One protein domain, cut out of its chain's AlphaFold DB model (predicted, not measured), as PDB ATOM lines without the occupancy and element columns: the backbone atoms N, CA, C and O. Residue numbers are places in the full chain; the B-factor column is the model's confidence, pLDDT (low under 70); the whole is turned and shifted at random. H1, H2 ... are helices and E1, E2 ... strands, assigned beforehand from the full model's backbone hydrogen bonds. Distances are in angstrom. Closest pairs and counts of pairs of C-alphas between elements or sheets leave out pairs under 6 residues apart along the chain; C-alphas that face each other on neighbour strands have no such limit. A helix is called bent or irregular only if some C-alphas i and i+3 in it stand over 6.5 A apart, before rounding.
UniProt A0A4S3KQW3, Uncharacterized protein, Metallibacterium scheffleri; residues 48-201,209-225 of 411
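AT A GLANCE: This is residues 48 to 201 and 209 to 225 of the 411 residues of an uncharacterized protein of Metallibacterium scheffleri (UniProt A0A4S3KQW3). A twisted, antiparallel sheet of five strands has helices over one face, a two-layer build of H1, H2 and H3 on the sheet; the long H1 crosses the shorter H3 there, and a long loop, residues 98 to 125, links E1 to H2. The 171 printed residues include three named helices and five named strands, in the order H1 E1 H2 E2 E3 H3 E4 E5, with sheet order E1 E2 E3 E5 E4. The class is mixed; the whole is compact, with a radius of gyration of the C-alphas of 16.1 A, and elongated, spanning 55 by 36 by 27 A.

HOW THE PARTS SIT: The edge strands are E1, residues 94 to 97, and E4, residues 186 to 191; between them stand E2, residues 133 to 139, E3, residues 144 to 152, and E5, residues 213 to 219. Within hydrogen-bond range are N 96 and O 134 at 2.9 A, N 135 and O 148 at 2.8 A in the hairpin E2 and E3, N 149 and O 216 at 2.8 A, and N 188 and O 217 at 2.9 A. H1, residues 48 to 83, runs along the strands, 25 degrees from E5 on the local plane, at a height over the sheet of 7.4 A; its closest C-alphas to E5 are Arg 76 and Val 218, 6.3 A. H3, residues 160 to 176, is on the same face, over E4, at a height of 6.5 A. Residues 57 to 69 of H1 alone touch H3, at a steep tilt of 52 degrees; the closest C-alphas, Gly 65 and Ala 174, are 4.2 A apart. H2, residues 126 to 131, is irregular, with C-alphas 127 and 130 7.2 A apart; its closest C-alphas to E3 are Ser 131 and Tyr 151, 5.8 A. In H1 and H3 every O i to N i+4 pair is within range; in H2 0 of 2 are, and 1 of 3 O i to N i+3 pairs.

IN THESE COORDINATES: H1 begins at C-alpha 48 (-19.196, -1.186, -3.254) and is 51.5 A long; H3 measures 24.6 A, H2 10.2 A. E1 to E5 measure 10.4, 19.8, 26.7, 17.2 and 19.2 A; E5 ends at C-alpha 219 (-31.898, -27.161, 29.106).

THE WHOLE: The farthest C-alphas, Leu 48 and Ala 141, are 57.7 A apart. Residues 202 to 208 are not printed, a gap of 12.5 A between C-alphas 201 and 209. The link E1 to H2 is long. pLDDT is under 70 at residues 156 to 157, 179 to 182 and 225.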
ATOM      1  N   LEU A  48     -18.146  -1.873  -4.012       91.56
ATOM      2  CA  LEU A  48     -19.196  -1.186  -3.254       91.56
ATOM      3  C   LEU A  48     -20.466  -2.037  -3.152       91.56
ATOM      4  O   LEU A  48     -21.006  -2.190  -2.061       91.56
ATOM      5  N   ALA A  49     -20.896  -2.661  -4.250       87.00
ATOM      6  CA  ALA A  49     -22.050  -3.557  -4.248       87.00
ATOM      7  C   ALA A  49     -21.829  -4.801  -3.367       87.00
ATOM      8  O   ALA A  49     -22.761  -5.273  -2.718       87.00
ATOM      9  N   GLN A  50     -20.604  -5.337  -3.320       86.00
ATOM     10  CA  GLN A  50     -20.255  -6.436  -2.414       86.00
ATOM     11  C   GLN A  50     -20.301  -6.006  -0.945       86.00
ATOM     12  O   GLN A  50     -20.795  -6.767  -0.112       86.00
ATOM     13  N   ARG A  51     -19.833  -4.792  -0.636       87.31
ATOM     14  CA  ARG A  51     -19.856  -4.234   0.720       87.31
ATOM     15  C   ARG A  51     -21.277  -3.958   1.211       87.31
ATOM     16  O   ARG A  51     -21.632  -4.452   2.271       87.31
ATOM     17  N   GLU A  52     -22.094  -3.269   0.419       88.12
ATOM     18  CA  GLU A  52     -23.510  -3.008   0.735       88.12
ATOM     19  C   GLU A  52     -24.285  -4.307   0.974       88.12
ATOM     20  O   GLU A  52     -25.024  -4.440   1.947       88.12
ATOM     21  N   ARG A  53     -24.050  -5.329   0.138       83.88
ATOM     22  CA  ARG A  53     -24.621  -6.661   0.368       83.88
ATOM     23  C   ARG A  53     -24.179  -7.245   1.703       83.88
ATOM     24  O   ARG A  53     -25.011  -7.774   2.431       83.88
ATOM     25  N   GLN A  54     -22.890  -7.171   2.026       82.81
ATOM     26  CA  GLN A  54     -22.373  -7.688   3.291       82.81
ATOM     27  C   GLN A  54     -22.999  -6.975   4.498       82.81
ATOM     28  O   GLN A  54     -23.430  -7.657   5.427       82.81
ATOM     29  N   ASP A  55     -23.110  -5.648   4.456       85.50
ATOM     30  CA  ASP A  55     -23.716  -4.847   5.524       85.50
ATOM     31  C   ASP A  55     -25.211  -5.175   5.685       85.50
ATOM     32  O   ASP A  55     -25.681  -5.396   6.805       85.50
ATOM     33  N   TYR A  56     -25.938  -5.331   4.574       86.56
ATOM     34  CA  TYR A  56     -27.330  -5.786   4.576       86.56
ATOM     35  C   TYR A  56     -27.493  -7.174   5.220       86.56
ATOM     36  O   TYR A  56     -28.342  -7.355   6.096       86.56
ATOM     37  N   TYR A  57     -26.653  -8.155   4.858       83.19
ATOM     38  CA  TYR A  57     -26.714  -9.496   5.456       83.19
ATOM     39  C   TYR A  57     -26.370  -9.494   6.941       83.19
ATOM     40  O   TYR A  57     -26.983 -10.238   7.705       83.19
ATOM     41  N   SER A  58     -25.402  -8.679   7.360       86.50
ATOM     42  CA  SER A  58     -25.085  -8.503   8.773       86.50
ATOM     43  C   SER A  58     -26.264  -7.892   9.531       86.50
ATOM     44  O   SER A  58     -26.600  -8.387  10.604       86.50
ATOM     45  N   GLY A  59     -26.940  -6.888   8.962       88.62
ATOM     46  CA  GLY A  59     -28.160  -6.306   9.528       88.62
ATOM     47  C   GLY A  59     -29.273  -7.340   9.708       88.62
ATOM     48  O   GLY A  59     -29.777  -7.515  10.817       88.62
ATOM     49  N   LEU A  60     -29.580  -8.096   8.650       88.50
ATOM     50  CA  LEU A  60     -30.593  -9.152   8.688       88.50
ATOM     51  C   LEU A  60     -30.231 -10.257   9.690       88.50
ATOM     52  O   LEU A  60     -31.075 -10.699  10.465       88.50
ATOM     53  N   ALA A  61     -28.976 -10.708   9.706       90.12
ATOM     54  CA  ALA A  61     -28.523 -11.728  10.647       90.12
ATOM     55  C   ALA A  61     -28.605 -11.251  12.105       90.12
ATOM     56  O   ALA A  61     -28.948 -12.044  12.980       90.12
ATOM     57  N   ASN A  62     -28.339  -9.969  12.367       90.56
ATOM     58  CA  ASN A  62     -28.468  -9.390  13.701       90.56
ATOM     59  C   ASN A  62     -29.937  -9.288  14.143       90.56
ATOM     60  O   ASN A  62     -30.251  -9.616  15.285       90.56
ATOM     61  N   GLU A  63     -30.846  -8.894  13.246       91.19
ATOM     62  CA  GLU A  63     -32.291  -8.874  13.516       91.19
ATOM     63  C   GLU A  63     -32.816 -10.285  13.829       91.19
ATOM     64  O   GLU A  63     -33.486 -10.501  14.840       91.19
ATOM     65  N   GLN A  64     -32.435 -11.277  13.017       92.00
ATOM     66  CA  GLN A  64     -32.801 -12.677  13.249       92.00
ATOM     67  C   GLN A  64     -32.170 -13.246  14.525       92.00
ATOM     68  O   GLN A  64     -32.814 -13.994  15.260       92.00
ATOM     69  N   GLY A  65     -30.926 -12.869  14.825       91.75
ATOM     70  CA  GLY A  65     -30.269 -13.212  16.082       91.75
ATOM     71  C   GLY A  65     -30.996 -12.625  17.291       91.75
ATOM     72  O   GLY A  65     -31.193 -13.328  18.280       91.75
ATOM     73  N   ALA A  66     -31.473 -11.381  17.196       90.88
ATOM     74  CA  ALA A  66     -32.266 -10.745  18.244       90.88
ATOM     75  C   ALA A  66     -33.608 -11.455  18.472       90.88
ATOM     76  O   ALA A  66     -33.974 -11.757  19.610       90.88
ATOM     77  N   ALA A  67     -34.316 -11.789  17.390       92.69
ATOM     78  CA  ALA A  67     -35.559 -12.550  17.470       92.69
ATOM     79  C   ALA A  67     -35.334 -13.945  18.080       92.69
ATOM     80  O   ALA A  67     -36.107 -14.390  18.930       92.69
ATOM     81  N   LEU A  68     -34.246 -14.625  17.704       94.00
ATOM     82  CA  LEU A  68     -33.867 -15.914  18.283       94.00
ATOM     83  C   LEU A  68     -33.524 -15.805  19.776       94.00
ATOM     84  O   LEU A  68     -33.911 -16.684  20.547       94.00
ATOM     85  N   ALA A  69     -32.849 -14.735  20.204       91.69
ATOM     86  CA  ALA A  69     -32.553 -14.489  21.615       91.69
ATOM     87  C   ALA A  69     -33.834 -14.297  22.440       91.69
ATOM     88  O   ALA A  69     -33.998 -14.939  23.479       91.69
ATOM     89  N   GLN A  70     -34.773 -13.477  21.955       93.06
ATOM     90  CA  GLN A  70     -36.079 -13.282  22.597       93.06
ATOM     91  C   GLN A  70     -36.873 -14.591  22.670       93.06
ATOM     92  O   GLN A  70     -37.393 -14.941  23.732       93.06
ATOM     93  N   PHE A  71     -36.898 -15.356  21.575       94.88
ATOM     94  CA  PHE A  71     -37.504 -16.685  21.551       94.88
ATOM     95  C   PHE A  71     -36.861 -17.617  22.587       94.88
ATOM     96  O   PHE A  71     -37.559 -18.323  23.309       94.88
ATOM     97  N   GLY A  72     -35.536 -17.587  22.726       93.69
ATOM     98  CA  GLY A  72     -34.831 -18.392  23.716       93.69
ATOM     99  C   GLY A  72     -35.088 -17.982  25.165       93.69
ATOM    100  O   GLY A  72     -35.170 -18.845  26.036       93.69
ATOM    101  N   VAL A  73     -35.274 -16.690  25.454       92.06
ATOM    102  CA  VAL A  73     -35.735 -16.218  26.774       92.06
ATOM    103  C   VAL A  73     -37.128 -16.771  27.079       92.06
ATOM    104  O   VAL A  73     -37.346 -17.321  28.159       92.06
ATOM    105  N   ALA A  74     -38.047 -16.683  26.122       93.44
ATOM    106  CA  ALA A  74     -39.400 -17.201  26.272       93.44
ATOM    107  C   ALA A  74     -39.428 -18.719  26.472       93.44
ATOM    108  O   ALA A  74     -40.112 -19.219  27.365       93.44
ATOM    109  N   LEU A  75     -38.625 -19.447  25.693       94.88
ATOM    110  CA  LEU A  75     -38.478 -20.891  25.818       94.88
ATOM    111  C   LEU A  75     -37.934 -21.274  27.200       94.88
ATOM    112  O   LEU A  75     -38.461 -22.192  27.819       94.88
ATOM    113  N   ARG A  76     -36.950 -20.539  27.740       93.38
ATOM    114  CA  ARG A  76     -36.488 -20.730  29.129       93.38
ATOM    115  C   ARG A  76     -37.625 -20.554  30.136       93.38
ATOM    116  O   ARG A  76     -37.758 -21.387  31.025       93.38
ATOM    117  N   GLY A  77     -38.453 -19.520  29.984       92.19
ATOM    118  CA  GLY A  77     -39.615 -19.293  30.850       92.19
ATOM    119  C   GLY A  77     -40.632 -20.437  30.795       92.19
ATOM    120  O   GLY A  77     -41.069 -20.923  31.837       92.19
ATOM    121  N   TYR A  78     -40.958 -20.915  29.591       94.31
ATOM    122  CA  TYR A  78     -41.862 -22.051  29.404       94.31
ATOM    123  C   TYR A  78     -41.312 -23.322  30.057       94.31
ATOM    124  O   TYR A  78     -42.005 -23.966  30.843       94.31
ATOM    125  N   ILE A  79     -40.047 -23.658  29.791       94.19
ATOM    126  CA  ILE A  79     -39.427 -24.868  30.339       94.19
ATOM    127  C   ILE A  79     -39.263 -24.783  31.860       94.19
ATOM    128  O   ILE A  79     -39.494 -25.781  32.535       94.19
ATOM    129  N   ALA A  80     -38.958 -23.609  32.421       91.81
ATOM    130  CA  ALA A  80     -38.935 -23.418  33.871       91.81
ATOM    131  C   ALA A  80     -40.306 -23.719  34.505       91.81
ATOM    132  O   ALA A  80     -40.386 -24.359  35.552       91.81
ATOM    133  N   ASN A  81     -41.396 -23.322  33.845       92.56
ATOM    134  CA  ASN A  81     -42.750 -23.606  34.313       92.56
ATOM    135  C   ASN A  81     -43.145 -25.082  34.156       92.56
ATOM    136  O   ASN A  81     -43.876 -25.596  35.008       92.56
ATOM    137  N   VAL A  82     -42.634 -25.773  33.128       92.88
ATOM    138  CA  VAL A  82     -42.740 -27.238  33.004       92.88
ATOM    139  C   VAL A  82     -41.968 -27.927  34.129       92.88
ATOM    140  O   VAL A  82     -42.504 -28.810  34.793       92.88
ATOM    141  N   GLN A  83     -40.737 -27.488  34.406       91.06
ATOM    142  CA  GLN A  83     -39.914 -28.018  35.494       91.06
ATOM    143  C   GLN A  83     -40.584 -27.836  36.861       91.06
ATOM    144  O   GLN A  83     -40.536 -28.737  37.694       91.06
ATOM    145  N   GLY A  84     -41.222 -26.683  37.081       88.94
ATOM    146  CA  GLY A  84     -41.985 -26.378  38.291       88.94
ATOM    147  C   GLY A  84     -43.355 -27.061  38.375       88.94
ATOM    148  O   GLY A  84     -44.060 -26.861  39.359       88.94
ATOM    149  N   GLY A  85     -43.766 -27.826  37.357       89.44
ATOM    150  CA  GLY A  85     -45.052 -28.536  37.317       89.44
ATOM    151  C   GLY A  85     -46.279 -27.651  37.061       89.44
ATOM    152  O   GLY A  85     -47.400 -28.149  37.044       89.44
ATOM    153  N   SER A  86     -46.085 -26.350  36.837       89.44
ATOM    154  CA  SER A  86     -47.162 -25.403  36.501       89.44
ATOM    155  C   SER A  86     -47.627 -25.503  35.041       89.44
ATOM    156  O   SER A  86     -48.697 -25.010  34.695       89.44
ATOM    157  N   GLN A  87     -46.829 -26.148  34.188       90.56
ATOM    158  CA  GLN A  87     -47.168 -26.517  32.815       90.56
ATOM    159  C   GLN A  87     -46.938 -28.010  32.627       90.56
ATOM    160  O   GLN A  87     -45.947 -28.556  33.112       90.56
ATOM    161  N   THR A  88     -47.818 -28.666  31.879       89.38
ATOM    162  CA  THR A  88     -47.651 -30.067  31.494       89.38
ATOM    163  C   THR A  88     -47.320 -30.156  30.012       89.38
ATOM    164  O   THR A  88     -47.942 -29.498  29.176       89.38
ATOM    165  N   LEU A  89     -46.315 -30.964  29.672       90.38
ATOM    166  CA  LEU A  89     -46.016 -31.243  28.273       90.38
ATOM    167  C   LEU A  89     -47.131 -32.123  27.684       90.38
ATOM    168  O   LEU A  89     -47.484 -33.130  28.303       90.38
ATOM    169  N   PRO A  90     -47.654 -31.809  26.483       89.62
ATOM    170  CA  PRO A  90     -48.673 -32.639  25.832       89.62
ATOM    171  C   PRO A  90     -48.196 -34.062  25.500       89.62
ATOM    172  O   PRO A  90     -49.006 -34.967  25.323       89.62
ATOM    173  N   GLY A  91     -46.881 -34.258  25.390       91.94
ATOM    174  CA  GLY A  91     -46.236 -35.538  25.124       91.94
ATOM    175  C   GLY A  91     -44.739 -35.472  25.416       91.94
ATOM    176  O   GLY A  91     -44.215 -34.421  25.780       91.94
ATOM    177  N   ASN A  92     -44.041 -36.594  25.267       92.50
ATOM    178  CA  ASN A  92     -42.599 -36.660  25.476       92.50
ATOM    179  C   ASN A  92     -41.964 -37.723  24.551       92.50
ATOM    180  O   ASN A  92     -42.185 -38.913  24.783       92.50
ATOM    181  N   PRO A  93     -41.203 -37.331  23.511       94.44
ATOM    182  CA  PRO A  93     -40.874 -35.953  23.139       94.44
ATOM    183  C   PRO A  93     -42.087 -35.187  22.581       94.44
ATOM    184  O   PRO A  93     -42.947 -35.759  21.914       94.44
ATOM    185  N   TYR A  94     -42.143 -33.877  22.821       95.50
ATOM    186  CA  TYR A  94     -43.132 -32.967  22.239       95.50
ATOM    187  C   TYR A  94     -42.476 -32.127  21.145       95.50
ATOM    188  O   TYR A  94     -41.538 -31.384  21.420       95.50
ATOM    189  N   THR A  95     -42.940 -32.251  19.899       96.19
ATOM    190  CA  THR A  95     -42.422 -31.462  18.769       96.19
ATOM    191  C   THR A  95     -43.486 -30.506  18.257       96.19
ATOM    192  O   THR A  95     -44.616 -30.913  17.997       96.19
ATOM    193  N   VAL A  96     -43.109 -29.242  18.090       96.00
ATOM    194  CA  VAL A  96     -43.991 -28.164  17.652       96.00
ATOM    195  C   VAL A  96     -43.280 -27.276  16.634       96.00
ATOM    196  O   VAL A  96     -42.086 -26.994  16.752       96.00
ATOM    197  N   ALA A  97     -44.020 -26.867  15.606       95.62
ATOM    198  CA  ALA A  97     -43.540 -25.970  14.564       95.62
ATOM    199  C   ALA A  97     -44.014 -24.530  14.811       95.62
ATOM    200  O   ALA A  97     -45.102 -24.294  15.341       95.62
ATOM    201  N   GLY A  98     -43.200 -23.572  14.386       94.94
ATOM    202  CA  GLY A  98     -43.439 -22.147  14.540       94.94
ATOM    203  C   GLY A  98     -43.193 -21.624  15.956       94.94
ATOM    204  O   GLY A  98     -42.637 -22.295  16.828       94.94
ATOM    205  N   VAL A  99     -43.622 -20.380  16.167       95.31
ATOM    206  CA  VAL A  99     -43.378 -19.615  17.403       95.31
ATOM    207  C   VAL A  99     -44.652 -19.319  18.196       95.31
ATOM    208  O   VAL A  99     -44.580 -19.009  19.384       95.31
ATOM    209  N   ASN A 100     -45.821 -19.455  17.563       95.25
ATOM    210  CA  ASN A 100     -47.100 -19.020  18.130       95.25
ATOM    211  C   ASN A 100     -47.473 -19.785  19.401       95.25
ATOM    212  O   ASN A 100     -48.082 -19.214  20.292       95.25
ATOM    213  N   TRP A 101     -47.054 -21.045  19.541       95.12
ATOM    214  CA  TRP A 101     -47.372 -21.878  20.705       95.12
ATOM    215  C   TRP A 101     -46.846 -21.320  22.042       95.12
ATOM    216  O   TRP A 101     -47.350 -21.709  23.090       95.12
ATOM    217  N   LEU A 102     -45.887 -20.387  22.021       96.12
ATOM    218  CA  LEU A 102     -45.373 -19.673  23.200       96.12
ATOM    219  C   LEU A 102     -46.044 -18.307  23.447       96.12
ATOM    220  O   LEU A 102     -45.767 -17.664  24.462       96.12
ATOM    221  N   MET A 103     -46.899 -17.838  22.538       96.56
ATOM    222  CA  MET A 103     -47.626 -16.570  22.665       96.56
ATOM    223  C   MET A 103     -48.802 -16.684  23.658       96.56
ATOM    224  O   MET A 103     -49.112 -17.787  24.126       96.56
ATOM    225  N   PRO A 104     -49.476 -15.571  24.010       96.81
ATOM    226  CA  PRO A 104     -50.759 -15.610  24.702       96.81
ATOM    227  C   PRO A 104     -51.811 -16.453  23.973       96.81
ATOM    228  O   PRO A 104     -51.803 -16.482  22.736       96.81
ATOM    229  N   PRO A 105     -52.778 -17.042  24.700       96.25
ATOM    230  CA  PRO A 105     -53.931 -17.708  24.092       96.25
ATOM    231  C   PRO A 105     -54.673 -16.827  23.070       96.25
ATOM    232  O   PRO A 105     -54.973 -17.283  21.968       96.25
ATOM    233  N   ASP A 106     -54.863 -15.540  23.380       96.12
ATOM    234  CA  ASP A 106     -55.561 -14.573  22.511       96.12
ATOM    235  C   ASP A 106     -54.824 -14.281  21.192       96.12
ATOM    236  O   ASP A 106     -55.393 -13.719  20.259       96.12
ATOM    237  N   CYS A 107     -53.557 -14.687  21.099       94.00
ATOM    238  CA  CYS A 107     -52.698 -14.513  19.931       94.00
ATOM    239  C   CYS A 107     -52.335 -15.853  19.271       94.00
ATOM    240  O   CYS A 107     -51.362 -15.939  18.523       94.00
ATOM    241  N   GLY A 108     -53.116 -16.906  19.537       91.88
ATOM    242  CA  GLY A 108     -52.939 -18.233  18.942       91.88
ATOM    243  C   GLY A 108     -51.953 -19.140  19.680       91.88
ATOM    244  O   GLY A 108     -51.548 -20.167  19.132       91.88
ATOM    245  N   GLY A 109     -51.555 -18.773  20.901       93.62
ATOM    246  CA  GLY A 109     -50.769 -19.629  21.782       93.62
ATOM    247  C   GLY A 109     -51.580 -20.714  22.477       93.62
ATOM    248  O   GLY A 109     -52.804 -20.792  22.363       93.62
ATOM    249  N   LEU A 110     -50.883 -21.591  23.203       92.81
ATOM    250  CA  LEU A 110     -51.528 -22.676  23.939       92.81
ATOM    251  C   LEU A 110     -52.425 -22.112  25.044       92.81
ATOM    252  O   LEU A 110     -52.018 -21.210  25.770       92.81
ATOM    253  N   ALA A 111     -53.608 -22.701  25.232       92.12
ATOM    254  CA  ALA A 111     -54.548 -22.286  26.278       92.12
ATOM    255  C   ALA A 111     -53.975 -22.412  27.702       92.12
ATOM    256  O   ALA A 111     -54.457 -21.759  28.621       92.12
ATOM    257  N   THR A 112     -52.954 -23.253  27.888       91.81
ATOM    258  CA  THR A 112     -52.275 -23.408  29.173       91.81
ATOM    259  C   THR A 112     -51.289 -22.279  29.453       91.81
ATOM    260  O   THR A 112     -50.900 -22.113  30.606       91.81
ATOM    261  N   ASN A 113     -50.877 -21.489  28.455       94.19
ATOM    262  CA  ASN A 113     -49.925 -20.401  28.657       94.19
ATOM    263  C   ASN A 113     -50.494 -19.312  29.587       94.19
ATOM    264  O   ASN A 113     -51.708 -19.110  29.645       94.19
ATOM    265  N   PRO A 114     -49.625 -18.552  30.280       93.44
ATOM    266  CA  PRO A 114     -50.042 -17.347  30.988       93.44
ATOM    267  C   PRO A 114     -50.786 -16.383  30.056       93.44
ATOM    268  O   PRO A 114     -50.499 -16.330  28.862       93.44
ATOM    269  N   VAL A 115     -51.666 -15.544  30.614       93.62
ATOM    270  CA  VAL A 115     -52.401 -14.513  29.847       93.62
ATOM    271  C   VAL A 115     -51.451 -13.589  29.073       93.62
ATOM    272  O   VAL A 115     -51.752 -13.171  27.964       93.62
ATOM    273  N   GLN A 116     -50.273 -13.306  29.631       92.75
ATOM    274  CA  GLN A 116     -49.241 -12.486  28.984       92.75
ATOM    275  C   GLN A 116     -48.381 -13.261  27.971       92.75
ATOM    276  O   GLN A 116     -47.633 -12.645  27.214       92.75
ATOM    277  N   GLY A 117     -48.504 -14.592  27.920       94.00
ATOM    278  CA  GLY A 117     -47.649 -15.478  27.133       94.00
ATOM    279  C   GLY A 117     -46.200 -15.497  27.617       94.00
ATOM    280  O   GLY A 117     -45.824 -14.820  28.572       94.00
ATOM    281  N   TYR A 118     -45.374 -16.294  26.944       94.88
ATOM    282  CA  TYR A 118     -43.915 -16.249  27.094       94.88
ATOM    283  C   TYR A 118     -43.272 -15.373  26.011       94.88
ATOM    284  O   TYR A 118     -42.219 -14.785  26.238       94.88
ATOM    285  N   LEU A 119     -43.923 -15.268  24.846       95.25
ATOM    286  CA  LEU A 119     -43.609 -14.332  23.763       95.25
ATOM    287  C   LEU A 119     -44.737 -13.311  23.609       95.25
ATOM    288  O   LEU A 119     -45.893 -13.721  23.589       95.25
ATOM    289  N   PRO A 120     -44.450 -12.007  23.449       95.31
ATOM    290  CA  PRO A 120     -45.495 -11.025  23.191       95.31
ATOM    291  C   PRO A 120     -46.130 -11.255  21.813       95.31
ATOM    292  O   PRO A 120     -45.473 -11.721  20.886       95.31
ATOM    293  N   CYS A 121     -47.387 -10.849  21.633       93.94
ATOM    294  CA  CYS A 121     -48.076 -10.967  20.340       93.94
ATOM    295  C   CYS A 121     -47.427 -10.144  19.217       93.94
ATOM    296  O   CYS A 121     -47.593 -10.458  18.045       93.94
ATOM    297  N   SER A 122     -46.694  -9.083  19.571       94.06
ATOM    298  CA  SER A 122     -45.920  -8.264  18.634       94.06
ATOM    299  C   SER A 122     -44.596  -8.907  18.216       94.06
ATOM    300  O   SER A 122     -43.865  -8.321  17.417       94.06
ATOM    301  N   PHE A 123     -44.255 -10.079  18.765       94.31
ATOM    302  CA  PHE A 123     -43.037 -10.781  18.404       94.31
ATOM    303  C   PHE A 123     -43.045 -11.137  16.919       94.31
ATOM    304  O   PHE A 123     -43.929 -11.837  16.423       94.31
ATOM    305  N   ASN A 124     -42.010 -10.682  16.223       88.06
ATOM    306  CA  ASN A 124     -41.806 -10.947  14.815       88.06
ATOM    307  C   ASN A 124     -40.500 -11.725  14.643       88.06
ATOM    308  O   ASN A 124     -39.415 -11.167  14.785       88.06
ATOM    309  N   ALA A 125     -40.600 -13.011  14.308       82.25
ATOM    310  CA  ALA A 125     -39.445 -13.837  13.943       82.25
ATOM    311  C   ALA A 125     -39.077 -13.725  12.449       82.25
ATOM    312  O   ALA A 125     -38.451 -14.619  11.876       82.25
ATOM    313  N   GLY A 126     -39.508 -12.645  11.794       82.81
ATOM    314  CA  GLY A 126     -39.325 -12.407  10.369       82.81
ATOM    315  C   GLY A 126     -39.830 -13.566   9.507       82.81
ATOM    316  O   GLY A 126     -40.755 -14.295   9.867       82.81
ATOM    317  N   ALA A 127     -39.184 -13.763   8.359       80.06
ATOM    318  CA  ALA A 127     -39.549 -14.814   7.410       80.06
ATOM    319  C   ALA A 127     -39.238 -16.242   7.902       80.06
ATOM    320  O   ALA A 127     -39.772 -17.207   7.360       80.06
ATOM    321  N   VAL A 128     -38.376 -16.398   8.914       84.56
ATOM    322  CA  VAL A 128     -37.927 -17.716   9.394       84.56
ATOM    323  C   VAL A 128     -38.727 -18.229  10.588       84.56
ATOM    324  O   VAL A 128     -38.702 -19.431  10.836       84.56
ATOM    325  N   GLY A 129     -39.492 -17.385  11.283       82.81
ATOM    326  CA  GLY A 129     -40.327 -17.788  12.421       82.81
ATOM    327  C   GLY A 129     -41.191 -19.032  12.185       82.81
ATOM    328  O   GLY A 129     -41.123 -19.966  12.982       82.81
ATOM    329  N   PRO A 130     -41.948 -19.119  11.076       87.81
ATOM    330  CA  PRO A 130     -42.741 -20.307  10.756       87.81
ATOM    331  C   PRO A 130     -41.914 -21.586  10.546       87.81
ATOM    332  O   PRO A 130     -42.448 -22.683  10.664       87.81
ATOM    333  N   SER A 131     -40.618 -21.458  10.242       92.06
ATOM    334  CA  SER A 131     -39.709 -22.592  10.032       92.06
ATOM    335  C   SER A 131     -39.067 -23.124  11.316       92.06
ATOM    336  O   SER A 131     -38.369 -24.139  11.270       92.06
ATOM    337  N   TYR A 132     -39.294 -22.470  12.462       95.38
ATOM    338  CA  TYR A 132     -38.766 -22.933  13.742       95.38
ATOM    339  C   TYR A 132     -39.385 -24.286  14.069       95.38
ATOM    340  O   TYR A 132     -40.602 -24.431  14.087       95.38
ATOM    341  N   THR A 133     -38.551 -25.276  14.347       97.06
ATOM    342  CA  THR A 133     -39.003 -26.581  14.829       97.06
ATOM    343  C   THR A 133     -38.416 -26.798  16.206       97.06
ATOM    344  O   THR A 133     -37.197 -26.884  16.339       97.06
ATOM    345  N   THR A 134     -39.275 -26.854  17.223       97.38
ATOM    346  CA  THR A 134     -38.876 -27.070  18.616       97.38
ATOM    347  C   THR A 134     -39.249 -28.477  19.047       97.38
ATOM    348  O   THR A 134     -40.420 -28.841  18.993       97.38
ATOM    349  N   THR A 135     -38.276 -29.252  19.514       97.31
ATOM    350  CA  THR A 135     -38.498 -30.552  20.154       97.31
ATOM    351  C   THR A 135     -38.113 -30.457  21.622       97.31
ATOM    352  O   THR A 135     -36.980 -30.107  21.942       97.31
ATOM    353  N   ILE A 136     -39.056 -30.770  22.506       96.88
ATOM    354  CA  ILE A 136     -38.893 -30.766  23.957       96.88
ATOM    355  C   ILE A 136     -38.894 -32.210  24.448       96.88
ATOM    356  O   ILE A 136     -39.841 -32.954  24.191       96.88
ATOM    357  N   THR A 137     -37.852 -32.588  25.175       96.19
ATOM    358  CA  THR A 137     -37.699 -33.911  25.779       96.19
ATOM    359  C   THR A 137     -37.491 -33.749  27.277       96.19
ATOM    360  O   THR A 137     -36.620 -32.993  27.701       96.19
ATOM    361  N   GLN A 138     -38.268 -34.470  28.079       94.69
ATOM    362  CA  GLN A 138     -38.092 -34.559  29.528       94.69
ATOM    363  C   GLN A 138     -37.611 -35.963  29.892       94.69
ATOM    364  O   GLN A 138     -38.238 -36.956  29.540       94.69
ATOM    365  N   THR A 139     -36.511 -36.083  30.620       93.62
ATOM    366  CA  THR A 139     -36.029 -37.367  31.135       93.62
ATOM    367  C   THR A 139     -36.587 -37.571  32.545       93.62
ATOM    368  O   THR A 139     -36.164 -36.860  33.458       93.62
ATOM    369  N   PRO A 140     -37.512 -38.525  32.777       87.38
ATOM    370  CA  PRO A 140     -38.197 -38.641  34.068       87.38
ATOM    371  C   PRO A 140     -37.262 -38.961  35.239       87.38
ATOM    372  O   PRO A 140     -37.478 -38.480  36.344       87.38
ATOM    373  N   ALA A 141     -36.207 -39.745  34.996       88.12
ATOM    374  CA  ALA A 141     -35.283 -40.201  36.039       88.12
ATOM    375  C   ALA A 141     -34.468 -39.063  36.676       88.12
ATOM    376  O   ALA A 141     -34.150 -39.113  37.859       88.12
ATOM    377  N   THR A 142     -34.125 -38.045  35.890       87.12
ATOM    378  CA  THR A 142     -33.264 -36.922  36.293       87.12
ATOM    379  C   THR A 142     -34.025 -35.599  36.360       87.12
ATOM    380  O   THR A 142     -33.452 -34.582  36.739       87.12
ATOM    381  N   ASN A 143     -35.298 -35.597  35.951       88.38
ATOM    382  CA  ASN A 143     -36.098 -34.402  35.683       88.38
ATOM    383  C   ASN A 143     -35.371 -33.370  34.794       88.38
ATOM    384  O   ASN A 143     -35.579 -32.159  34.910       88.38
ATOM    385  N   THR A 144     -34.489 -33.848  33.910       90.75
ATOM    386  CA  THR A 144     -33.805 -32.984  32.950       90.75
ATOM    387  C   THR A 144     -34.731 -32.715  31.782       90.75
ATOM    388  O   THR A 144     -35.255 -33.651  31.181       90.75
ATOM    389  N   ILE A 145     -34.932 -31.447  31.453       94.38
ATOM    390  CA  ILE A 145     -35.723 -31.014  30.313       94.38
ATOM    391  C   ILE A 145     -34.779 -30.337  29.333       94.38
ATOM    392  O   ILE A 145     -33.999 -29.464  29.708       94.38
ATOM    393  N   GLU A 146     -34.868 -30.741  28.074       94.69
ATOM    394  CA  GLU A 146     -34.116 -30.167  26.974       94.69
ATOM    395  C   GLU A 146     -35.076 -29.791  25.848       94.69
ATOM    396  O   GLU A 146     -35.839 -30.621  25.359       94.69
ATOM    397  N   ALA A 147     -35.024 -28.535  25.426       96.12
ATOM    398  CA  ALA A 147     -35.738 -28.010  24.282       96.12
ATOM    399  C   ALA A 147     -34.737 -27.623  23.192       96.12
ATOM    400  O   ALA A 147     -33.899 -26.742  23.382       96.12
ATOM    401  N   ARG A 148     -34.836 -28.279  22.037       96.31
ATOM    402  CA  ARG A 148     -34.014 -28.019  20.854       96.31
ATOM    403  C   ARG A 148     -34.861 -27.348  19.798       96.31
ATOM    404  O   ARG A 148     -35.765 -27.972  19.254       96.31
ATOM    405  N   THR A 149     -34.550 -26.099  19.497       96.69
ATOM    406  CA  THR A 149     -35.151 -25.363  18.385       96.69
ATOM    407  C   THR A 149     -34.159 -25.288  17.248       96.69
ATOM    408  O   THR A 149     -33.001 -24.945  17.469       96.69
ATOM    409  N   TRP A 150     -34.585 -25.580  16.028       95.75
ATOM    410  CA  TRP A 150     -33.729 -25.417  14.862       95.75
ATOM    411  C   TRP A 150     -34.505 -24.918  13.648       95.75
ATOM    412  O   TRP A 150     -35.720 -25.091  13.552       95.75
ATOM    413  N   TYR A 151     -33.777 -24.297  12.727       95.31
ATOM    414  CA  TYR A 151     -34.247 -23.933  11.394       95.31
ATOM    415  C   TYR A 151     -33.052 -23.762  10.443       95.31
ATOM    416  O   TYR A 151     -31.892 -23.767  10.866       95.31
ATOM    417  N   MET A 152     -33.325 -23.622   9.145       92.56
ATOM    418  CA  MET A 152     -32.301 -23.348   8.132       92.56
ATOM    419  C   MET A 152     -32.314 -21.864   7.770       92.56
ATOM    420  O   MET A 152     -33.331 -21.358   7.294       92.56
ATOM    421  N   ALA A 153     -31.183 -21.182   7.949       90.75
ATOM    422  CA  ALA A 153     -30.989 -19.813   7.497       90.75
ATOM    423  C   ALA A 153     -31.171 -19.723   5.974       90.75
ATOM    424  O   ALA A 153     -30.633 -20.535   5.213       90.75
ATOM    425  N   GLN A 154     -31.926 -18.717   5.537       83.38
ATOM    426  CA  GLN A 154     -32.242 -18.463   4.132       83.38
ATOM    427  C   GLN A 154     -31.590 -17.140   3.699       83.38
ATOM    428  O   GLN A 154     -32.254 -16.106   3.710       83.38
ATOM    429  N   PRO A 155     -30.286 -17.123   3.364       78.88
ATOM    430  CA  PRO A 155     -29.682 -15.945   2.758       78.88
ATOM    431  C   PRO A 155     -30.268 -15.723   1.361       78.88
ATOM    432  O   PRO A 155     -30.633 -16.674   0.664       78.88
ATOM    433  N   GLU A 156     -30.280 -14.474   0.904       68.88
ATOM    434  CA  GLU A 156     -30.478 -14.192  -0.515       68.88
ATOM    435  C   GLU A 156     -29.320 -14.812  -1.314       68.88
ATOM    436  O   GLU A 156     -28.155 -14.468  -1.120       68.88
ATOM    437  N   GLY A 157     -29.636 -15.756  -2.201       65.38
ATOM    438  CA  GLY A 157     -28.648 -16.529  -2.952       65.38
ATOM    439  C   GLY A 157     -28.335 -17.880  -2.304       65.38
ATOM    440  O   GLY A 157     -27.931 -17.987  -1.151       65.38
ATOM    441  N   ASN A 158     -28.477 -18.956  -3.081       70.06
ATOM    442  CA  ASN A 158     -28.400 -20.336  -2.589       70.06
ATOM    443  C   ASN A 158     -26.954 -20.849  -2.379       70.06
ATOM    444  O   ASN A 158     -26.705 -22.051  -2.462       70.06
ATOM    445  N   SER A 159     -25.985 -19.958  -2.142       82.62
ATOM    446  CA  SER A 159     -24.595 -20.367  -1.910       82.62
ATOM    447  C   SER A 159     -24.454 -21.014  -0.537       82.62
ATOM    448  O   SER A 159     -24.817 -20.432   0.489       82.62
ATOM    449  N   ILE A 160     -23.874 -22.213  -0.513       77.88
ATOM    450  CA  ILE A 160     -23.673 -22.993   0.711       77.88
ATOM    451  C   ILE A 160     -22.774 -22.258   1.721       77.88
ATOM    452  O   ILE A 160     -23.004 -22.311   2.929       77.88
ATOM    453  N   THR A 161     -21.803 -21.481   1.230       82.06
ATOM    454  CA  THR A 161     -20.910 -20.664   2.061       82.06
ATOM    455  C   THR A 161     -21.648 -19.485   2.692       82.06
ATOM    456  O   THR A 161     -21.421 -19.176   3.862       82.06
ATOM    457  N   SER A 162     -22.557 -18.844   1.949       84.00
ATOM    458  CA  SER A 162     -23.369 -17.735   2.465       84.00
ATOM    459  C   SER A 162     -24.321 -18.210   3.559       84.00
ATOM    460  O   SER A 162     -24.440 -17.550   4.589       84.00
ATOM    461  N   LYS A 163     -24.921 -19.397   3.384       86.25
ATOM    462  CA  LYS A 163     -25.747 -20.049   4.412       86.25
ATOM    463  C   LYS A 163     -24.960 -20.272   5.695       86.25
ATOM    464  O   LYS A 163     -25.404 -19.868   6.767       86.25
ATOM    465  N   GLY A 164     -23.763 -20.847   5.570       88.94
ATOM    466  CA  GLY A 164     -22.907 -21.131   6.716       88.94
ATOM    467  C   GLY A 164     -22.501 -19.885   7.506       88.94
ATOM    468  O   GLY A 164     -22.559 -19.885   8.737       88.94
ATOM    469  N   ARG A 165     -22.136 -18.806   6.801       88.50
ATOM    470  CA  ARG A 165     -21.778 -17.519   7.420       88.50
ATOM    471  C   ARG A 165     -22.972 -16.841   8.084       88.50
ATOM    472  O   ARG A 165     -22.833 -16.348   9.198       88.50
ATOM    473  N   MET A 166     -24.138 -16.846   7.435       90.06
ATOM    474  CA  MET A 166     -25.349 -16.248   7.996       90.06
ATOM    475  C   MET A 166     -25.769 -16.956   9.287       90.06
ATOM    476  O   MET A 166     -26.018 -16.288  10.285       90.06
ATOM    477  N   ALA A 167     -25.771 -18.292   9.306       92.19
ATOM    478  CA  ALA A 167     -26.080 -19.052  10.516       92.19
ATOM    479  C   ALA A 167     -25.111 -18.734  11.667       92.19
ATOM    480  O   ALA A 167     -25.549 -18.540  12.799       92.19
ATOM    481  N   ALA A 168     -23.810 -18.619  11.376       91.00
ATOM    482  CA  ALA A 168     -22.810 -18.229  12.371       91.00
ATOM    483  C   ALA A 168     -23.069 -16.821  12.935       91.00
ATOM    484  O   ALA A 168     -23.038 -16.639  14.150       91.00
ATOM    485  N   GLN A 169     -23.385 -15.849  12.075       90.75
ATOM    486  CA  GLN A 169     -23.680 -14.479  12.499       90.75
ATOM    487  C   GLN A 169     -24.969 -14.389  13.333       90.75
ATOM    488  O   GLN A 169     -24.989 -13.689  14.344       90.75
ATOM    489  N   ILE A 170     -26.022 -15.124  12.955       93.06
ATOM    490  CA  ILE A 170     -27.278 -15.201  13.720       93.06
ATOM    491  C   ILE A 170     -27.010 -15.733  15.128       93.06
ATOM    492  O   ILE A 170     -27.447 -15.133  16.107       93.06
ATOM    493  N   VAL A 171     -26.275 -16.843  15.235       93.19
ATOM    494  CA  VAL A 171     -25.936 -17.466  16.522       93.19
ATOM    495  C   VAL A 171     -25.091 -16.530  17.376       93.19
ATOM    496  O   VAL A 171     -25.382 -16.360  18.556       93.19
ATOM    497  N   PHE A 172     -24.097 -15.867  16.779       90.44
ATOM    498  CA  PHE A 172     -23.285 -14.872  17.473       90.44
ATOM    499  C   PHE A 172     -24.141 -13.724  18.025       90.44
ATOM    500  O   PHE A 172     -24.044 -13.397  19.206       90.44
ATOM    501  N   SER A 173     -25.031 -13.155  17.206       90.12
ATOM    502  CA  SER A 173     -25.930 -12.082  17.640       90.12
ATOM    503  C   SER A 173     -26.934 -12.550  18.699       90.12
ATOM    504  O   SER A 173     -27.254 -11.788  19.608       90.12
ATOM    505  N   ALA A 174     -27.425 -13.791  18.613       91.38
ATOM    506  CA  ALA A 174     -28.345 -14.346  19.601       91.38
ATOM    507  C   ALA A 174     -27.674 -14.530  20.972       91.38
ATOM    508  O   ALA A 174     -28.239 -14.151  21.996       91.38
ATOM    509  N   LEU A 175     -26.448 -15.063  20.989       88.50
ATOM    510  CA  LEU A 175     -25.667 -15.248  22.215       88.50
ATOM    511  C   LEU A 175     -25.216 -13.912  22.819       88.50
ATOM    512  O   LEU A 175     -25.234 -13.762  24.036       88.50
ATOM    513  N   ALA A 176     -24.885 -12.915  21.993       84.31
ATOM    514  CA  ALA A 176     -24.532 -11.575  22.469       84.31
ATOM    515  C   ALA A 176     -25.681 -10.875  23.220       84.31
ATOM    516  O   ALA A 176     -25.440  -9.991  24.037       84.31
ATOM    517  N   GLN A 177     -26.927 -11.272  22.953       81.00
ATOM    518  CA  GLN A 177     -28.130 -10.737  23.598       81.00
ATOM    519  C   GLN A 177     -28.664 -11.651  24.710       81.00
ATOM    520  O   GLN A 177     -29.757 -11.429  25.237       81.00
ATOM    521  N   GLN A 178     -27.914 -12.691  25.080       75.56
ATOM    522  CA  GLN A 178     -28.314 -13.612  26.129       75.56
ATOM    523  C   GLN A 178     -28.311 -12.908  27.489       75.56
ATOM    524  O   GLN A 178     -27.290 -12.435  27.982       75.56
ATOM    525  N   THR A 179     -29.475 -12.880  28.131       67.50
ATOM    526  CA  THR A 179     -29.598 -12.483  29.535       67.50
ATOM    527  C   THR A 179     -29.175 -13.625  30.458       67.50
ATOM    528  O   THR A 179     -29.267 -14.800  30.079       67.50
ATOM    529  N   LEU A 180     -28.749 -13.276  31.681       68.00
ATOM    530  CA  LEU A 180     -28.337 -14.220  32.729       68.00
ATOM    531  C   LEU A 180     -29.306 -15.417  32.847       68.00
ATOM    532  O   LEU A 180     -30.504 -15.258  32.588       68.00
ATOM    533  N   PRO A 181     -28.821 -16.618  33.216       65.12
ATOM    534  CA  PRO A 181     -29.687 -17.769  33.449       65.12
ATOM    535  C   PRO A 181     -30.791 -17.412  34.452       65.12
ATOM    536  O   PRO A 181     -30.514 -16.936  35.550       65.12
ATOM    537  N   ILE A 182     -32.046 -17.642  34.073       65.94
ATOM    538  CA  ILE A 182     -33.207 -17.473  34.951       65.94
ATOM    539  C   ILE A 182     -33.615 -18.880  35.393       65.94
ATOM    540  O   ILE A 182     -33.780 -19.761  34.551       65.94
ATOM    541  N   ASN A 183     -33.755 -19.102  36.702       70.56
ATOM    542  CA  ASN A 183     -34.267 -20.350  37.290       70.56
ATOM    543  C   ASN A 183     -33.497 -21.633  36.906       70.56
ATOM    544  O   ASN A 183     -34.098 -22.692  36.769       70.56
ATOM    545  N   GLY A 184     -32.174 -21.557  36.719       77.06
ATOM    546  CA  GLY A 184     -31.359 -22.737  36.382       77.06
ATOM    547  C   GLY A 184     -31.568 -23.266  34.957       77.06
ATOM    548  O   GLY A 184     -31.193 -24.399  34.671       77.06
ATOM    549  N   MET A 185     -32.160 -22.453  34.073       85.81
ATOM    550  CA  MET A 185     -32.313 -22.760  32.654       85.81
ATOM    551  C   MET A 185     -31.157 -22.174  31.840       85.81
ATOM    552  O   MET A 185     -31.007 -20.951  31.716       85.81
ATOM    553  N   PHE A 186     -30.376 -23.055  31.231       87.12
ATOM    554  CA  PHE A 186     -29.252 -22.736  30.361       87.12
ATOM    555  C   PHE A 186     -29.724 -22.600  28.921       87.12
ATOM    556  O   PHE A 186     -30.639 -23.294  28.484       87.12
ATOM    557  N   LEU A 187     -29.096 -21.689  28.186       88.81
ATOM    558  CA  LEU A 187     -29.338 -21.471  26.767       88.81
ATOM    559  C   LEU A 187     -27.994 -21.496  26.056       88.81
ATOM    560  O   LEU A 187     -27.055 -20.816  26.463       88.81
ATOM    561  N   THR A 188     -27.925 -22.281  24.993       90.56
ATOM    562  CA  THR A 188     -26.791 -22.350  24.075       90.56
ATOM    563  C   THR A 188     -27.320 -22.297  22.651       90.56
ATOM    564  O   THR A 188     -28.476 -22.637  22.395       90.56
ATOM    565  N   ALA A 189     -26.500 -21.841  21.715       92.06
ATOM    566  CA  ALA A 189     -26.863 -21.802  20.310       92.06
ATOM    567  C   ALA A 189     -25.682 -22.259  19.458       92.06
ATOM    568  O   ALA A 189     -24.528 -21.951  19.758       92.06
ATOM    569  N   PHE A 190     -25.976 -23.001  18.395       93.44
ATOM    570  CA  PHE A 190     -24.984 -23.594  17.509       93.44
ATOM    571  C   PHE A 190     -25.306 -23.253  16.063       93.44
ATOM    572  O   PHE A 190     -26.461 -23.297  15.633       93.44
ATOM    573  N   ALA A 191     -24.266 -22.947  15.299       93.56
ATOM    574  CA  ALA A 191     -24.358 -22.789  13.859       93.56
ATOM    575  C   ALA A 191     -23.807 -24.037  13.175       93.56
ATOM    576  O   ALA A 191     -22.882 -24.677  13.679       93.56
ATOM    577  N   ASN A 192     -24.343 -24.356  12.000       93.62
ATOM    578  CA  ASN A 192     -23.783 -25.355  11.092       93.62
ATOM    579  C   ASN A 192     -23.584 -26.737  11.732       93.62
ATOM    580  O   ASN A 192     -22.580 -27.403  11.496       93.62
ATOM    581  N   SER A 193     -24.515 -27.132  12.601       92.56
ATOM    582  CA  SER A 193     -24.397 -28.327  13.438       92.56
ATOM    583  C   SER A 193     -25.582 -29.285  13.213       92.56
ATOM    584  O   SER A 193     -26.684 -28.820  12.889       92.56
ATOM    585  N   PRO A 194     -25.398 -30.613  13.369       91.62
ATOM    586  CA  PRO A 194     -26.473 -31.607  13.254       91.62
ATOM    587  C   PRO A 194     -27.581 -31.344  14.291       91.62
ATOM    588  O   PRO A 194     -27.282 -30.808  15.344       91.62
ATOM    589  N   ILE A 195     -28.853 -31.699  14.046       89.31
ATOM    590  CA  ILE A 195     -29.995 -31.366  14.947       89.31
ATOM    591  C   ILE A 195     -29.792 -31.881  16.391       89.31
ATOM    592  O   ILE A 195     -30.274 -31.285  17.353       89.31
ATOM    593  N   ASN A 196     -29.041 -32.967  16.547       89.06
ATOM    594  CA  ASN A 196     -28.702 -33.592  17.824       89.06
ATOM    595  C   ASN A 196     -27.345 -33.136  18.403       89.06
ATOM    596  O   ASN A 196     -26.847 -33.775  19.327       89.06
ATOM    597  N   ALA A 197     -26.726 -32.074  17.877       86.06
ATOM    598  CA  ALA A 197     -25.425 -31.618  18.361       86.06
ATOM    599  C   ALA A 197     -25.495 -31.138  19.815       86.06
ATOM    600  O   ALA A 197     -26.367 -30.356  20.194       86.06
ATOM    601  N   THR A 198     -24.545 -31.578  20.629       82.69
ATOM    602  CA  THR A 198     -24.366 -31.129  22.018       82.69
ATOM    603  C   THR A 198     -23.275 -30.067  22.156       82.69
ATOM    604  O   THR A 198     -23.113 -29.493  23.227       82.69
ATOM    605  N   ALA A 199     -22.548 -29.785  21.075       81.62
ATOM    606  CA  ALA A 199     -21.509 -28.772  20.990       81.62
ATOM    607  C   ALA A 199     -21.468 -28.177  19.576       81.62
ATOM    608  O   ALA A 199     -21.983 -28.772  18.624       81.62
ATOM    609  N   ALA A 200     -20.831 -27.014  19.431       80.06
ATOM    610  CA  ALA A 200     -20.599 -26.417  18.122       80.06
ATOM    611  C   ALA A 200     -19.722 -27.341  17.264       80.06
ATOM    612  O   ALA A 200     -18.708 -27.863  17.733       80.06
ATOM    613  N   ALA A 201     -20.092 -27.522  15.995       77.94
ATOM    614  CA  ALA A 201     -19.249 -28.239  15.050       77.94
ATOM    615  C   ALA A 201     -17.894 -27.528  14.890       77.94
ATOM    616  O   ALA A 201     -17.831 -26.307  14.715       77.94
ATOM    617  N   ALA A 209     -24.574 -30.856   4.635       87.94
ATOM    618  CA  ALA A 209     -26.012 -30.945   4.913       87.94
ATOM    619  C   ALA A 209     -26.468 -30.105   6.124       87.94
ATOM    620  O   ALA A 209     -27.653 -29.796   6.256       87.94
ATOM    621  N   ASP A 210     -25.534 -29.728   6.999       90.81
ATOM    622  CA  ASP A 210     -25.801 -28.932   8.196       90.81
ATOM    623  C   ASP A 210     -25.500 -27.442   7.982       90.81
ATOM    624  O   ASP A 210     -25.874 -26.616   8.816       90.81
ATOM    625  N   LEU A 211     -24.870 -27.069   6.858       90.19
ATOM    626  CA  LEU A 211     -24.547 -25.677   6.540       90.19
ATOM    627  C   LEU A 211     -25.810 -24.819   6.429       90.19
ATOM    628  O   LEU A 211     -26.719 -25.089   5.644       90.19
ATOM    629  N   GLY A 212     -25.835 -23.737   7.204       90.44
ATOM    630  CA  GLY A 212     -26.996 -22.864   7.339       90.44
ATOM    631  C   GLY A 212     -27.935 -23.244   8.474       90.44
ATOM    632  O   GLY A 212     -28.846 -22.470   8.753       90.44
ATOM    633  N   ARG A 213     -27.741 -24.379   9.156       93.94
ATOM    634  CA  ARG A 213     -28.577 -24.698  10.312       93.94
ATOM    635  C   ARG A 213     -28.241 -23.778  11.476       93.94
ATOM    636  O   ARG A 213     -27.081 -23.649  11.866       93.94
ATOM    637  N   VAL A 214     -29.282 -23.190  12.043       94.69
ATOM    638  CA  VAL A 214     -29.243 -22.480  13.316       94.69
ATOM    639  C   VAL A 214     -29.953 -23.360  14.330       94.69
ATOM    640  O   VAL A 214     -31.075 -23.801  14.085       94.69
ATOM    641  N   MET A 215     -29.291 -23.642  15.446       95.44
ATOM    642  CA  MET A 215     -29.854 -24.401  16.553       95.44
ATOM    643  C   MET A 215     -29.781 -23.576  17.830       95.44
ATOM    644  O   MET A 215     -28.779 -22.923  18.098       95.44
ATOM    645  N   LEU A 216     -30.831 -23.660  18.629       94.19
ATOM    646  CA  LEU A 216     -30.929 -23.135  19.975       94.19
ATOM    647  C   LEU A 216     -31.283 -24.300  20.900       94.19
ATOM    648  O   LEU A 216     -32.261 -25.005  20.663       94.19
ATOM    649  N   VAL A 217     -30.500 -24.499  21.951       93.75
ATOM    650  CA  VAL A 217     -30.732 -25.533  22.957       93.75
ATOM    651  C   VAL A 217     -30.945 -24.861  24.298       93.75
ATOM    652  O   VAL A 217     -30.072 -24.151  24.795       93.75
ATOM    653  N   VAL A 218     -32.111 -25.107  24.884       93.31
ATOM    654  CA  VAL A 218     -32.456 -24.694  26.239       93.31
ATOM    655  C   VAL A 218     -32.562 -25.938  27.103       93.31
ATOM    656  O   VAL A 218     -33.322 -26.840  26.772       93.31
ATOM    657  N   ASN A 219     -31.817 -26.017  28.200       91.94
ATOM    658  CA  ASN A 219     -31.898 -27.161  29.106       91.94
ATOM    659  C   ASN A 219     -31.660 -26.754  30.564       91.94
ATOM    660  O   ASN A 219     -31.162 -25.666  30.827       91.94
ATOM    661  N   ASN A 220     -32.010 -27.625  31.503       89.56
ATOM    662  CA  ASN A 220     -31.752 -27.442  32.936       89.56
ATOM    663  C   ASN A 220     -30.655 -28.379  33.475       89.56
ATOM    664  O   ASN A 220     -30.533 -28.543  34.690       89.56
ATOM    665  N   SER A 221     -29.884 -29.036  32.599       85.81
ATOM    666  CA  SER A 221     -28.825 -29.945  33.040       85.81
ATOM    667  C   SER A 221     -27.628 -29.133  33.532       85.81
ATOM    668  O   SER A 221     -27.056 -28.395  32.727       85.81
ATOM    669  N   PRO A 222     -27.185 -29.282  34.797       75.19
ATOM    670  CA  PRO A 222     -26.026 -28.550  35.308       75.19
ATOM    671  C   PRO A 222     -24.768 -28.757  34.459       75.19
ATOM    672  O   PRO A 222     -24.002 -27.823  34.265       75.19
ATOM    673  N   SER A 223     -24.591 -29.946  33.871       74.38
ATOM    674  CA  SER A 223     -23.470 -30.266  32.974       74.38
ATOM    675  C   SER A 223     -23.376 -29.379  31.731       74.38
ATOM    676  O   SER A 223     -22.332 -29.354  31.089       74.38
ATOM    677  N   ASN A 224     -24.465 -28.702  31.363       73.00
ATOM    678  CA  ASN A 224     -24.562 -27.892  30.153       73.00
ATOM    679  C   ASN A 224     -24.544 -26.386  30.467       73.00
ATOM    680  O   ASN A 224     -24.772 -25.575  29.567       73.00
ATOM    681  N   ASP A 225     -24.294 -26.010  31.726       68.75
ATOM    682  CA  ASP A 225     -24.034 -24.622  32.085       68.75
ATOM    683  C   ASP A 225     -22.676 -24.193  31.519       68.75
ATOM    684  O   ASP A 225     -21.638 -24.780  31.833       68.75
TER     685      ASP A 225